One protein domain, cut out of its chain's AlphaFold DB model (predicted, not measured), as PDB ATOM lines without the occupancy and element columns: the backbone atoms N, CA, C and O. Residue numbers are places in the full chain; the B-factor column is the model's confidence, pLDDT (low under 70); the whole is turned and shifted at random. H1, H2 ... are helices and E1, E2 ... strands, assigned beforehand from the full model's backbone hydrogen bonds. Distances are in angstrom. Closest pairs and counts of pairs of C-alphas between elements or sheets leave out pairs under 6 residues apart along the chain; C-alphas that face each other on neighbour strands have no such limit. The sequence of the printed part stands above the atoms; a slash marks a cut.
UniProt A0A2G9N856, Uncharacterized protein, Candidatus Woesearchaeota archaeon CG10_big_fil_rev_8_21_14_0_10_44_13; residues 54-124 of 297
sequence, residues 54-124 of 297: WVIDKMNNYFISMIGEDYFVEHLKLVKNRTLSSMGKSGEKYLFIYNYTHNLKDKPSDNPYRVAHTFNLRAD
ATOM      1  N   TRP A  54     169.441 196.922 268.475       97.25
ATOM      2  CA  TRP A  54     168.278 197.049 269.360       97.25
ATOM      3  C   TRP A  54     168.449 196.311 270.701       97.25
ATOM      4  O   TRP A  54     167.917 196.757 271.716       97.25
ATOM      5  N   VAL A  55     169.198 195.198 270.733       96.56
ATOM      6  CA  VAL A  55     169.492 194.476 271.982       96.56
ATOM      7  C   VAL A  55     170.522 195.250 272.794       96.56
ATOM      8  O   VAL A  55     170.381 195.373 274.007       96.56
ATOM      9  N   ILE A  56     171.546 195.792 272.126       96.81
ATOM     10  CA  ILE A  56     172.562 196.643 272.755       96.81
ATOM     11  C   ILE A  56     171.893 197.864 273.398       96.81
ATOM     12  O   ILE A  56     172.136 198.143 274.570       96.81
ATOM     13  N   ASP A  57     171.012 198.544 272.667       96.69
ATOM     14  CA  ASP A  57     170.284 199.718 273.151       96.69
ATOM     15  C   ASP A  57     169.394 199.360 274.341       96.69
ATOM     16  O   ASP A  57     169.364 200.084 275.331       96.69
ATOM     17  N   LYS A  58     168.727 198.200 274.305       95.88
ATOM     18  CA  LYS A  58     167.920 197.703 275.426       95.88
ATOM     19  C   LYS A  58     168.760 197.443 276.680       95.88
ATOM     20  O   LYS A  58     168.341 197.821 277.771       95.88
ATOM     21  N   MET A  59     169.953 196.862 276.536       94.62
ATOM     22  CA  MET A  59     170.885 196.674 277.657       94.62
ATOM     23  C   MET A  59     171.400 198.012 278.199       94.62
ATOM     24  O   MET A  59     171.427 198.208 279.411       94.62
ATOM     25  N   ASN A  60     171.767 198.951 277.325       95.62
ATOM     26  CA  ASN A  60     172.202 200.287 277.738       95.62
ATOM     27  C   ASN A  60     171.080 201.036 278.470       95.62
ATOM     28  O   ASN A  60     171.307 201.566 279.553       95.62
ATOM     29  N   ASN A  61     169.856 201.004 277.940       94.69
ATOM     30  CA  ASN A  61     168.684 201.617 278.563       94.69
ATOM     31  C   ASN A  61     168.358 200.999 279.924       94.69
ATOM     32  O   ASN A  61     167.926 201.716 280.823       94.69
ATOM     33  N   TYR A  62     168.606 199.697 280.105       91.81
ATOM     34  CA  TYR A  62     168.490 199.059 281.414       91.81
ATOM     35  C   TYR A  62     169.422 199.732 282.432       91.81
ATOM     36  O   TYR A  62     168.946 200.191 283.468       91.81
ATOM     37  N   PHE A  63     170.712 199.908 282.115       91.44
ATOM     38  CA  PHE A  63     171.633 200.651 282.988       91.44
ATOM     39  C   PHE A  63     171.185 202.086 283.221       91.44
ATOM     40  O   PHE A  63     171.073 202.499 284.371       91.44
ATOM     41  N   ILE A  64     170.908 202.826 282.145       94.69
ATOM     42  CA  ILE A  64     170.508 204.236 282.204       94.69
ATOM     43  C   ILE A  64     169.288 204.412 283.114       94.69
ATOM     44  O   ILE A  64     169.247 205.351 283.902       94.69
ATOM     45  N   SER A  65     168.326 203.487 283.075       93.12
ATOM     46  CA  SER A  65     167.151 203.542 283.950       93.12
ATOM     47  C   SER A  65     167.470 203.366 285.441       93.12
ATOM     48  O   SER A  65     166.740 203.894 286.274       93.12
ATOM     49  N   MET A  66     168.554 202.658 285.785       90.44
ATOM     50  CA  MET A  66     168.967 202.421 287.174       90.44
ATOM     51  C   MET A  66     169.919 203.499 287.701       90.44
ATOM     52  O   MET A  66     169.785 203.938 288.840       90.44
ATOM     53  N   ILE A  67     170.896 203.918 286.892       93.25
ATOM     54  CA  ILE A  67     171.998 204.785 287.343       93.25
ATOM     55  C   ILE A  67     171.984 206.180 286.703       93.25
ATOM     56  O   ILE A  67     172.817 207.018 287.028       93.25
ATOM     57  N   GLY A  68     171.037 206.460 285.813       96.44
ATOM     58  CA  GLY A  68     170.999 207.707 285.057       96.44
ATOM     59  C   GLY A  68     171.981 207.725 283.884       96.44
ATOM     60  O   GLY A  68     172.988 207.014 283.856       96.44
ATOM     61  N   GLU A  69     171.664 208.551 282.889       96.31
ATOM     62  CA  GLU A  69     172.412 208.629 281.631       96.31
ATOM     63  C   GLU A  69     173.824 209.184 281.828       96.31
ATOM     64  O   GLU A  69     174.785 208.557 281.390       96.31
ATOM     65  N   ASP A  70     173.959 210.297 282.553       96.94
ATOM     66  CA  ASP A  70     175.254 210.945 282.785       96.94
ATOM     67  C   ASP A  70     176.254 209.985 283.444       96.94
ATOM     68  O   ASP A  70     177.382 209.815 282.975       96.94
ATOM     69  N   TYR A  71     175.810 209.284 284.492       95.44
ATOM     70  CA  TYR A  71     176.645 208.320 285.200       95.44
ATOM     71  C   TYR A  71     176.986 207.115 284.317       95.44
ATOM     72  O   TYR A  71     178.122 206.640 284.318       95.44
ATOM     73  N   PHE A  72     176.024 206.621 283.530       95.88
ATOM     74  CA  PHE A  72     176.273 205.551 282.568       95.88
ATOM     75  C   PHE A  72     177.355 205.945 281.555       95.88
ATOM     76  O   PHE A  72     178.305 205.187 281.367       95.88
ATOM     77  N   VAL A  73     177.244 207.128 280.944       95.88
ATOM     78  CA  VAL A  73     178.186 207.622 279.928       95.88
ATOM     79  C   VAL A  73     179.590 207.804 280.501       95.88
ATOM     80  O   VAL A  73     180.576 207.471 279.839       95.88
ATOM     81  N   GLU A  74     179.702 208.314 281.726       95.06
ATOM     82  CA  GLU A  74     180.993 208.539 282.375       95.06
ATOM     83  C   GLU A  74     181.677 207.228 282.791       95.06
ATOM     84  O   GLU A  74     182.895 207.064 282.630       95.06
ATOM     85  N   HIS A  75     180.900 206.282 283.324       94.00
ATOM     86  CA  HIS A  75     181.456 205.164 284.074       94.00
ATOM     87  C   HIS A  75     181.366 203.810 283.377       94.00
ATOM     88  O   HIS A  75     182.187 202.942 283.682       94.00
ATOM     89  N   LEU A  76     180.415 203.591 282.466       94.06
ATOM     90  CA  LEU A  76     180.203 202.298 281.823       94.06
ATOM     91  C   LEU A  76     180.541 202.344 280.335       94.06
ATOM     92  O   LEU A  76     180.100 203.201 279.578       94.06
ATOM     93  N   LYS A  77     181.287 201.335 279.882       94.94
ATOM     94  CA  LYS A  77     181.614 201.157 278.468       94.94
ATOM     95  C   LYS A  77     181.374 199.723 278.034       94.94
ATOM     96  O   LYS A  77     181.968 198.802 278.592       94.94
ATOM     97  N   LEU A  78     180.569 199.528 276.992       95.00
ATOM     98  CA  LEU A  78     180.458 198.229 276.334       95.00
ATOM     99  C   LEU A  78     181.798 197.893 275.662       95.00
ATOM    100  O   LEU A  78     182.229 198.574 274.734       95.00
ATOM    101  N   VAL A  79     182.466 196.845 276.141       93.44
ATOM    102  CA  VAL A  79     183.763 196.389 275.612       93.44
ATOM    103  C   VAL A  79     183.561 195.363 274.513       93.44
ATOM    104  O   VAL A  79     184.260 195.368 273.502       93.44
ATOM    105  N   LYS A  80     182.621 194.443 274.731       93.50
ATOM    106  CA  LYS A  80     182.369 193.333 273.823       93.50
ATOM    107  C   LYS A  80     180.913 192.923 273.900       93.50
ATOM    108  O   LYS A  80     180.333 192.870 274.977       93.50
ATOM    109  N   ASN A  81     180.348 192.560 272.762       94.69
ATOM    110  CA  ASN A  81     179.065 191.886 272.686       94.69
ATOM    111  C   ASN A  81     179.155 190.762 271.649       94.69
ATOM    112  O   ASN A  81     180.031 190.788 270.782       94.69
ATOM    113  N   ARG A  82     178.300 189.750 271.784       93.19
ATOM    114  CA  ARG A  82     178.207 188.661 270.812       93.19
ATOM    115  C   ARG A  82     176.855 187.965 270.847       93.19
ATOM    116  O   ARG A  82     176.258 187.806 271.913       93.19
ATOM    117  N   THR A  83     176.459 187.460 269.690       94.25
ATOM    118  CA  THR A  83     175.350 186.529 269.497       94.25
ATOM    119  C   THR A  83     175.874 185.099 269.572       94.25
ATOM    120  O   THR A  83     176.778 184.715 268.835       94.25
ATOM    121  N   LEU A  84     175.322 184.291 270.471       89.50
ATOM    122  CA  LEU A  84     175.661 182.878 270.596       89.50
ATOM    123  C   LEU A  84     175.055 182.092 269.429       89.50
ATOM    124  O   LEU A  84     173.915 182.334 269.025       89.50
ATOM    125  N   SER A  85     175.808 181.136 268.881       85.19
ATOM    126  CA  SER A  85     175.357 180.307 267.754       85.19
ATOM    127  C   SER A  85     174.121 179.473 268.110       85.19
ATOM    128  O   SER A  85     173.192 179.374 267.312       85.19
ATOM    129  N   SER A  86     174.057 178.967 269.338       84.12
ATOM    130  CA  SER A  86     172.897 178.299 269.928       84.12
ATOM    131  C   SER A  86     172.479 178.975 271.235       84.12
ATOM    132  O   SER A  86     173.248 179.730 271.830       84.12
ATOM    133  N   MET A  87     171.246 178.709 271.672       84.31
ATOM    134  CA  MET A  87     170.792 179.108 273.005       84.31
ATOM    135  C   MET A  87     171.654 178.414 274.063       84.31
ATOM    136  O   MET A  87     171.851 177.197 274.011       84.31
ATOM    137  N   GLY A  88     172.174 179.185 275.014       81.44
ATOM    138  CA  GLY A  88     172.871 178.642 276.170       81.44
ATOM    139  C   GLY A  88     171.923 177.881 277.097       81.44
ATOM    140  O   GLY A  88     170.698 177.976 276.995       81.44
ATOM    141  N   LYS A  89     172.492 177.103 278.026       82.38
ATOM    142  CA  LYS A  89     171.722 176.246 278.950       82.38
ATOM    143  C   LYS A  89     170.752 177.022 279.844       82.38
ATOM    144  O   LYS A  89     169.823 176.419 280.365       82.38
ATOM    145  N   SER A  90     170.981 178.319 280.035       83.31
ATOM    146  CA  SER A  90     170.133 179.174 280.866       83.31
ATOM    147  C   SER A  90     169.128 179.968 280.026       83.31
ATOM    148  O   SER A  90     168.394 180.776 280.577       83.31
ATOM    149  N   GLY A  91     169.085 179.753 278.705       89.19
ATOM    150  CA  GLY A  91     168.246 180.518 277.785       89.19
ATOM    151  C   GLY A  91     168.907 181.794 277.261       89.19
ATOM    152  O   GLY A  91     168.224 182.647 276.709       89.19
ATOM    153  N   GLU A  92     170.224 181.953 277.394       92.44
ATOM    154  CA  GLU A  92     170.919 183.114 276.844       92.44
ATOM    155  C   GLU A  92     171.171 182.981 275.329       92.44
ATOM    156  O   GLU A  92     171.661 181.957 274.851       92.44
ATOM    157  N   LYS A  93     170.871 184.034 274.563       94.50
ATOM    158  CA  LYS A  93     171.233 184.190 273.143       94.50
ATOM    159  C   LYS A  93     172.351 185.206 272.950       94.50
ATOM    160  O   LYS A  93     173.162 185.051 272.041       94.50
ATOM    161  N   TYR A  94     172.408 186.222 273.802       94.94
ATOM    162  CA  TYR A  94     173.358 187.323 273.701       94.94
ATOM    163  C   TYR A  94     174.209 187.417 274.963       94.94
ATOM    164  O   TYR A  94     173.736 187.178 276.075       94.94
ATOM    165  N   LEU A  95     175.479 187.777 274.784       93.12
ATOM    166  CA  LEU A  95     176.413 188.058 275.868       93.12
ATOM    167  C   LEU A  95     176.993 189.456 275.682       93.12
ATOM    168  O   LEU A  95     177.495 189.773 274.603       93.12
ATOM    169  N   PHE A  96     177.007 190.230 276.760       93.50
ATOM    170  CA  PHE A  96     177.575 191.570 276.824       93.50
ATOM    171  C   PHE A  96     178.639 191.620 277.910       93.50
ATOM    172  O   PHE A  96     178.459 191.040 278.978       93.50
ATOM    173  N   ILE A  97     179.736 192.314 277.632       90.69
ATOM    174  CA  ILE A  97     180.825 192.569 278.570       90.69
ATOM    175  C   ILE A  97     180.983 194.076 278.670       90.69
ATOM    176  O   ILE A  97     181.356 194.730 277.690       90.69
ATOM    177  N   TYR A  98     180.709 194.610 279.851       90.94
ATOM    178  CA  TYR A  98     180.885 196.019 280.164       90.94
ATOM    179  C   TYR A  98     182.124 196.201 281.028       90.94
ATOM    180  O   TYR A  98     182.465 195.341 281.837       90.94
ATOM    181  N   ASN A  99     182.790 197.332 280.844       90.31
ATOM    182  CA  ASN A  99     183.796 197.841 281.754       90.31
ATOM    183  C   ASN A  99     183.156 198.944 282.590       90.31
ATOM    184  O   ASN A  99     182.624 199.893 282.014       90.31
ATOM    185  N   TYR A 100     183.216 198.820 283.909       88.81
ATOM    186  CA  TYR A 100     182.788 199.849 284.844       88.81
ATOM    187  C   TYR A 100     184.028 200.462 285.483       88.81
ATOM    188  O   TYR A 100     184.840 199.775 286.099       88.81
ATOM    189  N   THR A 101     184.200 201.763 285.277       89.38
ATOM    190  CA  THR A 101     185.317 202.519 285.830       89.38
ATOM    191  C   THR A 101     184.857 203.406 286.965       89.38
ATOM    192  O   THR A 101     183.871 204.122 286.817       89.38
ATOM    193  N   HIS A 102     185.607 203.422 288.053       86.88
ATOM    194  CA  HIS A 102     185.319 204.237 289.226       86.88
ATOM    195  C   HIS A 102     186.620 204.620 289.932       86.88
ATOM    196  O   HIS A 102     187.697 204.155 289.561       86.88
ATOM    197  N   ASN A 103     186.531 205.505 290.916       88.38
ATOM    198  CA  ASN A 103     187.684 206.029 291.634       88.38
ATOM    199  C   ASN A 103     187.724 205.451 293.045       88.38
ATOM    200  O   ASN A 103     186.701 205.453 293.714       88.38
ATOM    201  N   LEU A 104     188.887 204.997 293.500       85.19
ATOM    202  CA  LEU A 104     189.094 204.468 294.846       85.19
ATOM    203  C   LEU A 104     190.165 205.251 295.586       85.19
ATOM    204  O   LEU A 104     190.984 205.938 294.978       85.19
ATOM    205  N   LYS A 105     190.175 205.096 296.906       84.88
ATOM    206  CA  LYS A 105     191.226 205.597 297.784       84.88
ATOM    207  C   LYS A 105     191.713 204.474 298.680       84.88
ATOM    208  O   LYS A 105     190.900 203.750 299.259       84.88
ATOM    209  N   ASP A 106     193.026 204.371 298.843       83.38
ATOM    210  CA  ASP A 106     193.587 203.458 299.836       83.38
ATOM    211  C   ASP A 106     193.458 204.058 301.240       83.38
ATOM    212  O   ASP A 106     193.022 203.364 302.156       83.38
ATOM    213  N   LYS A 107     193.735 205.360 301.386       86.81
ATOM    214  CA  LYS A 107     193.583 206.107 302.646       86.81
ATOM    215  C   LYS A 107     192.624 207.292 302.514       86.81
ATOM    216  O   LYS A 107     192.480 207.823 301.412       86.81
ATOM    217  N   PRO A 108     192.041 207.804 303.615       88.38
ATOM    218  CA  PRO A 108     191.099 208.932 303.565       88.38
ATOM    219  C   PRO A 108     191.671 210.177 302.876       88.38
ATOM    220  O   PRO A 108     190.991 210.858 302.101       88.38
ATOM    221  N   SER A 109     192.947 210.456 303.158       91.19
ATOM    222  CA  SER A 109     193.684 211.619 302.664       91.19
ATOM    223  C   SER A 109     194.281 211.434 301.270       91.19
ATOM    224  O   SER A 109     194.857 212.385 300.741       91.19
ATOM    225  N   ASP A 110     194.205 210.236 300.692       87.31
ATOM    226  CA  ASP A 110     194.847 209.962 299.412       87.31
ATOM    227  C   ASP A 110     194.083 210.593 298.250       87.31
ATOM    228  O   ASP A 110     192.851 210.724 298.248       87.31
ATOM    229  N   ASN A 111     194.844 210.933 297.211       92.00
ATOM    230  CA  ASN A 111     194.258 211.248 295.923       92.00
ATOM    231  C   ASN A 111     193.607 209.983 295.350       92.00
ATOM    232  O   ASN A 111     194.237 208.921 295.357       92.00
ATOM    233  N   PRO A 112     192.377 210.086 294.825       88.81
ATOM    234  CA  PRO A 112     191.715 208.937 294.245       88.81
ATOM    235  C   PRO A 112     192.468 208.417 293.016       88.81
ATOM    236  O   PRO A 112     192.968 209.199 292.205       88.81
ATOM    237  N   TYR A 113     192.487 207.098 292.846       84.06
ATOM    238  CA  TYR A 113     192.995 206.430 291.652       84.06
ATOM    239  C   TYR A 113     191.868 205.704 290.921       84.06
ATOM    240  O   TYR A 113     190.950 205.153 291.529       84.06
ATOM    241  N   ARG A 114     191.929 205.712 289.587       85.31
ATOM    242  CA  ARG A 114     190.894 205.110 288.747       85.31
ATOM    243  C   ARG A 114     191.113 203.606 288.625       85.31
ATOM    244  O   ARG A 114     192.184 203.164 288.216       85.31
ATOM    245  N   VAL A 115     190.069 202.841 288.907       82.81
ATOM    246  CA  VAL A 115     189.998 201.389 288.742       82.81
ATOM    247  C   VAL A 115     188.967 201.053 287.674       82.81
ATOM    248  O   VAL A 115     188.039 201.818 287.409       82.81
ATOM    249  N   ALA A 116     189.167 199.917 287.016       82.06
ATOM    250  CA  ALA A 116     188.278 199.386 286.003       82.06
ATOM    251  C   ALA A 116     188.035 197.902 286.276       82.06
ATOM    252  O   ALA A 116     188.992 197.141 286.435       82.06
ATOM    253  N   HIS A 117     186.775 197.478 286.290       79.69
ATOM    254  CA  HIS A 117     186.421 196.064 286.351       79.69
ATOM    255  C   HIS A 117     185.436 195.705 285.252       79.69
ATOM    256  O   HIS A 117     184.620 196.511 284.808       79.69
ATOM    257  N   THR A 118     185.518 194.451 284.818       83.19
ATOM    258  CA  THR A 118     184.622 193.924 283.795       83.19
ATOM    259  C   THR A 118     183.539 193.072 284.425       83.19
ATOM    260  O   THR A 118     183.804 192.279 285.326       83.19
ATOM    261  N   PHE A 119     182.319 193.221 283.929       83.88
ATOM    262  CA  PHE A 119     181.198 192.380 284.315       83.88
ATOM    263  C   PHE A 119     180.392 191.987 283.079       83.88
ATOM    264  O   PHE A 119     180.478 192.617 282.020       83.88
ATOM    265  N   ASN A 120     179.642 190.894 283.204       87.19
ATOM    266  CA  ASN A 120     178.961 190.273 282.078       87.19
ATOM    267  C   ASN A 120     177.451 190.285 282.288       87.19
ATOM    268  O   ASN A 120     176.969 189.889 283.348       87.19
ATOM    269  N   LEU A 121     176.716 190.629 281.236       89.69
ATOM    270  CA  LEU A 121     175.271 190.454 281.157       89.69
ATOM    271  C   LEU A 121     174.918 189.441 280.080       89.69
ATOM    272  O   LEU A 121     175.632 189.271 279.087       89.69
ATOM    273  N   ARG A 122     173.799 188.759 280.288       92.50
ATOM    274  CA  ARG A 122     173.267 187.763 279.365       92.50
ATOM    275  C   ARG A 122     171.817 188.084 279.087       92.50
ATOM    276  O   ARG A 122     171.083 188.399 280.019       92.50
ATOM    277  N   ALA A 123     171.425 187.981 277.824       95.00
ATOM    278  CA  ALA A 123     170.051 188.210 277.413       95.00
ATOM    279  C   ALA A 123     169.534 187.082 276.517       95.00
ATOM    280  O   ALA A 123     170.320 186.434 275.820       95.00
ATOM    281  N   ASP A 124     168.228 186.841 276.547       95.31
ATOM    282  CA  ASP A 124     167.536 185.872 275.695       95.31
ATOM    283  C   ASP A 124     167.343 186.406 274.262       95.31
ATOM    284  O   ASP A 124     167.803 187.493 273.915       95.31
TER     285      ASP A 124
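This is residues 54 to 124 of the 297 residues of an uncharacterized protein of Candidatus Woesearchaeota archaeon CG10_big_fil_rev_8_21_14_0_10_44_13 (UniProt A0A2G9N856). A long, twisted ribbon of three antiparallel strands, in the order E1, E2, E3, has helix H1 over one face as a second layer, and short H2 joins H1 to E1. The 71 printed residues hold H1, H2, E1, E2, E3 in that order, class mixed. The whole is a loose rod of 51 by 23 by 17 A, radius of gyration of the C-alphas 15.2 A.

H1, residues 54 to 67, starts at C-alpha 54 (168.278, 197.049, 269.360). H2 is residues 69 to 75. E1, residues 76 to 83, bends by 55 degrees at residue 79. E2, residues 94 to 104, spans 31.4 A. E3, residues 113 to 123, spans 32.6 A, ending at (170.051, 188.210, 277.413).

The strands form a meander, two successive antiparallel hairpins; N 82 and O 95 are 2.9 A apart, N 100 and O 117 2.8 A. H1's height over the sheet is 8.6 A. H1 and H2 only just touch, only at the corner, with 3 pairs of C-alphas within 8 A; the closest, Ile 64 and Phe 72, are 5.9 A apart. H2 only grazes the sheet. In both helices every O i to N i+4 pair is within hydrogen-bond range.

The farthest C-alphas, Ser 86 and Ser 109, are 51.1 A apart. The printed part has no cut or long link; no printed residue is under 70 in pLDDT.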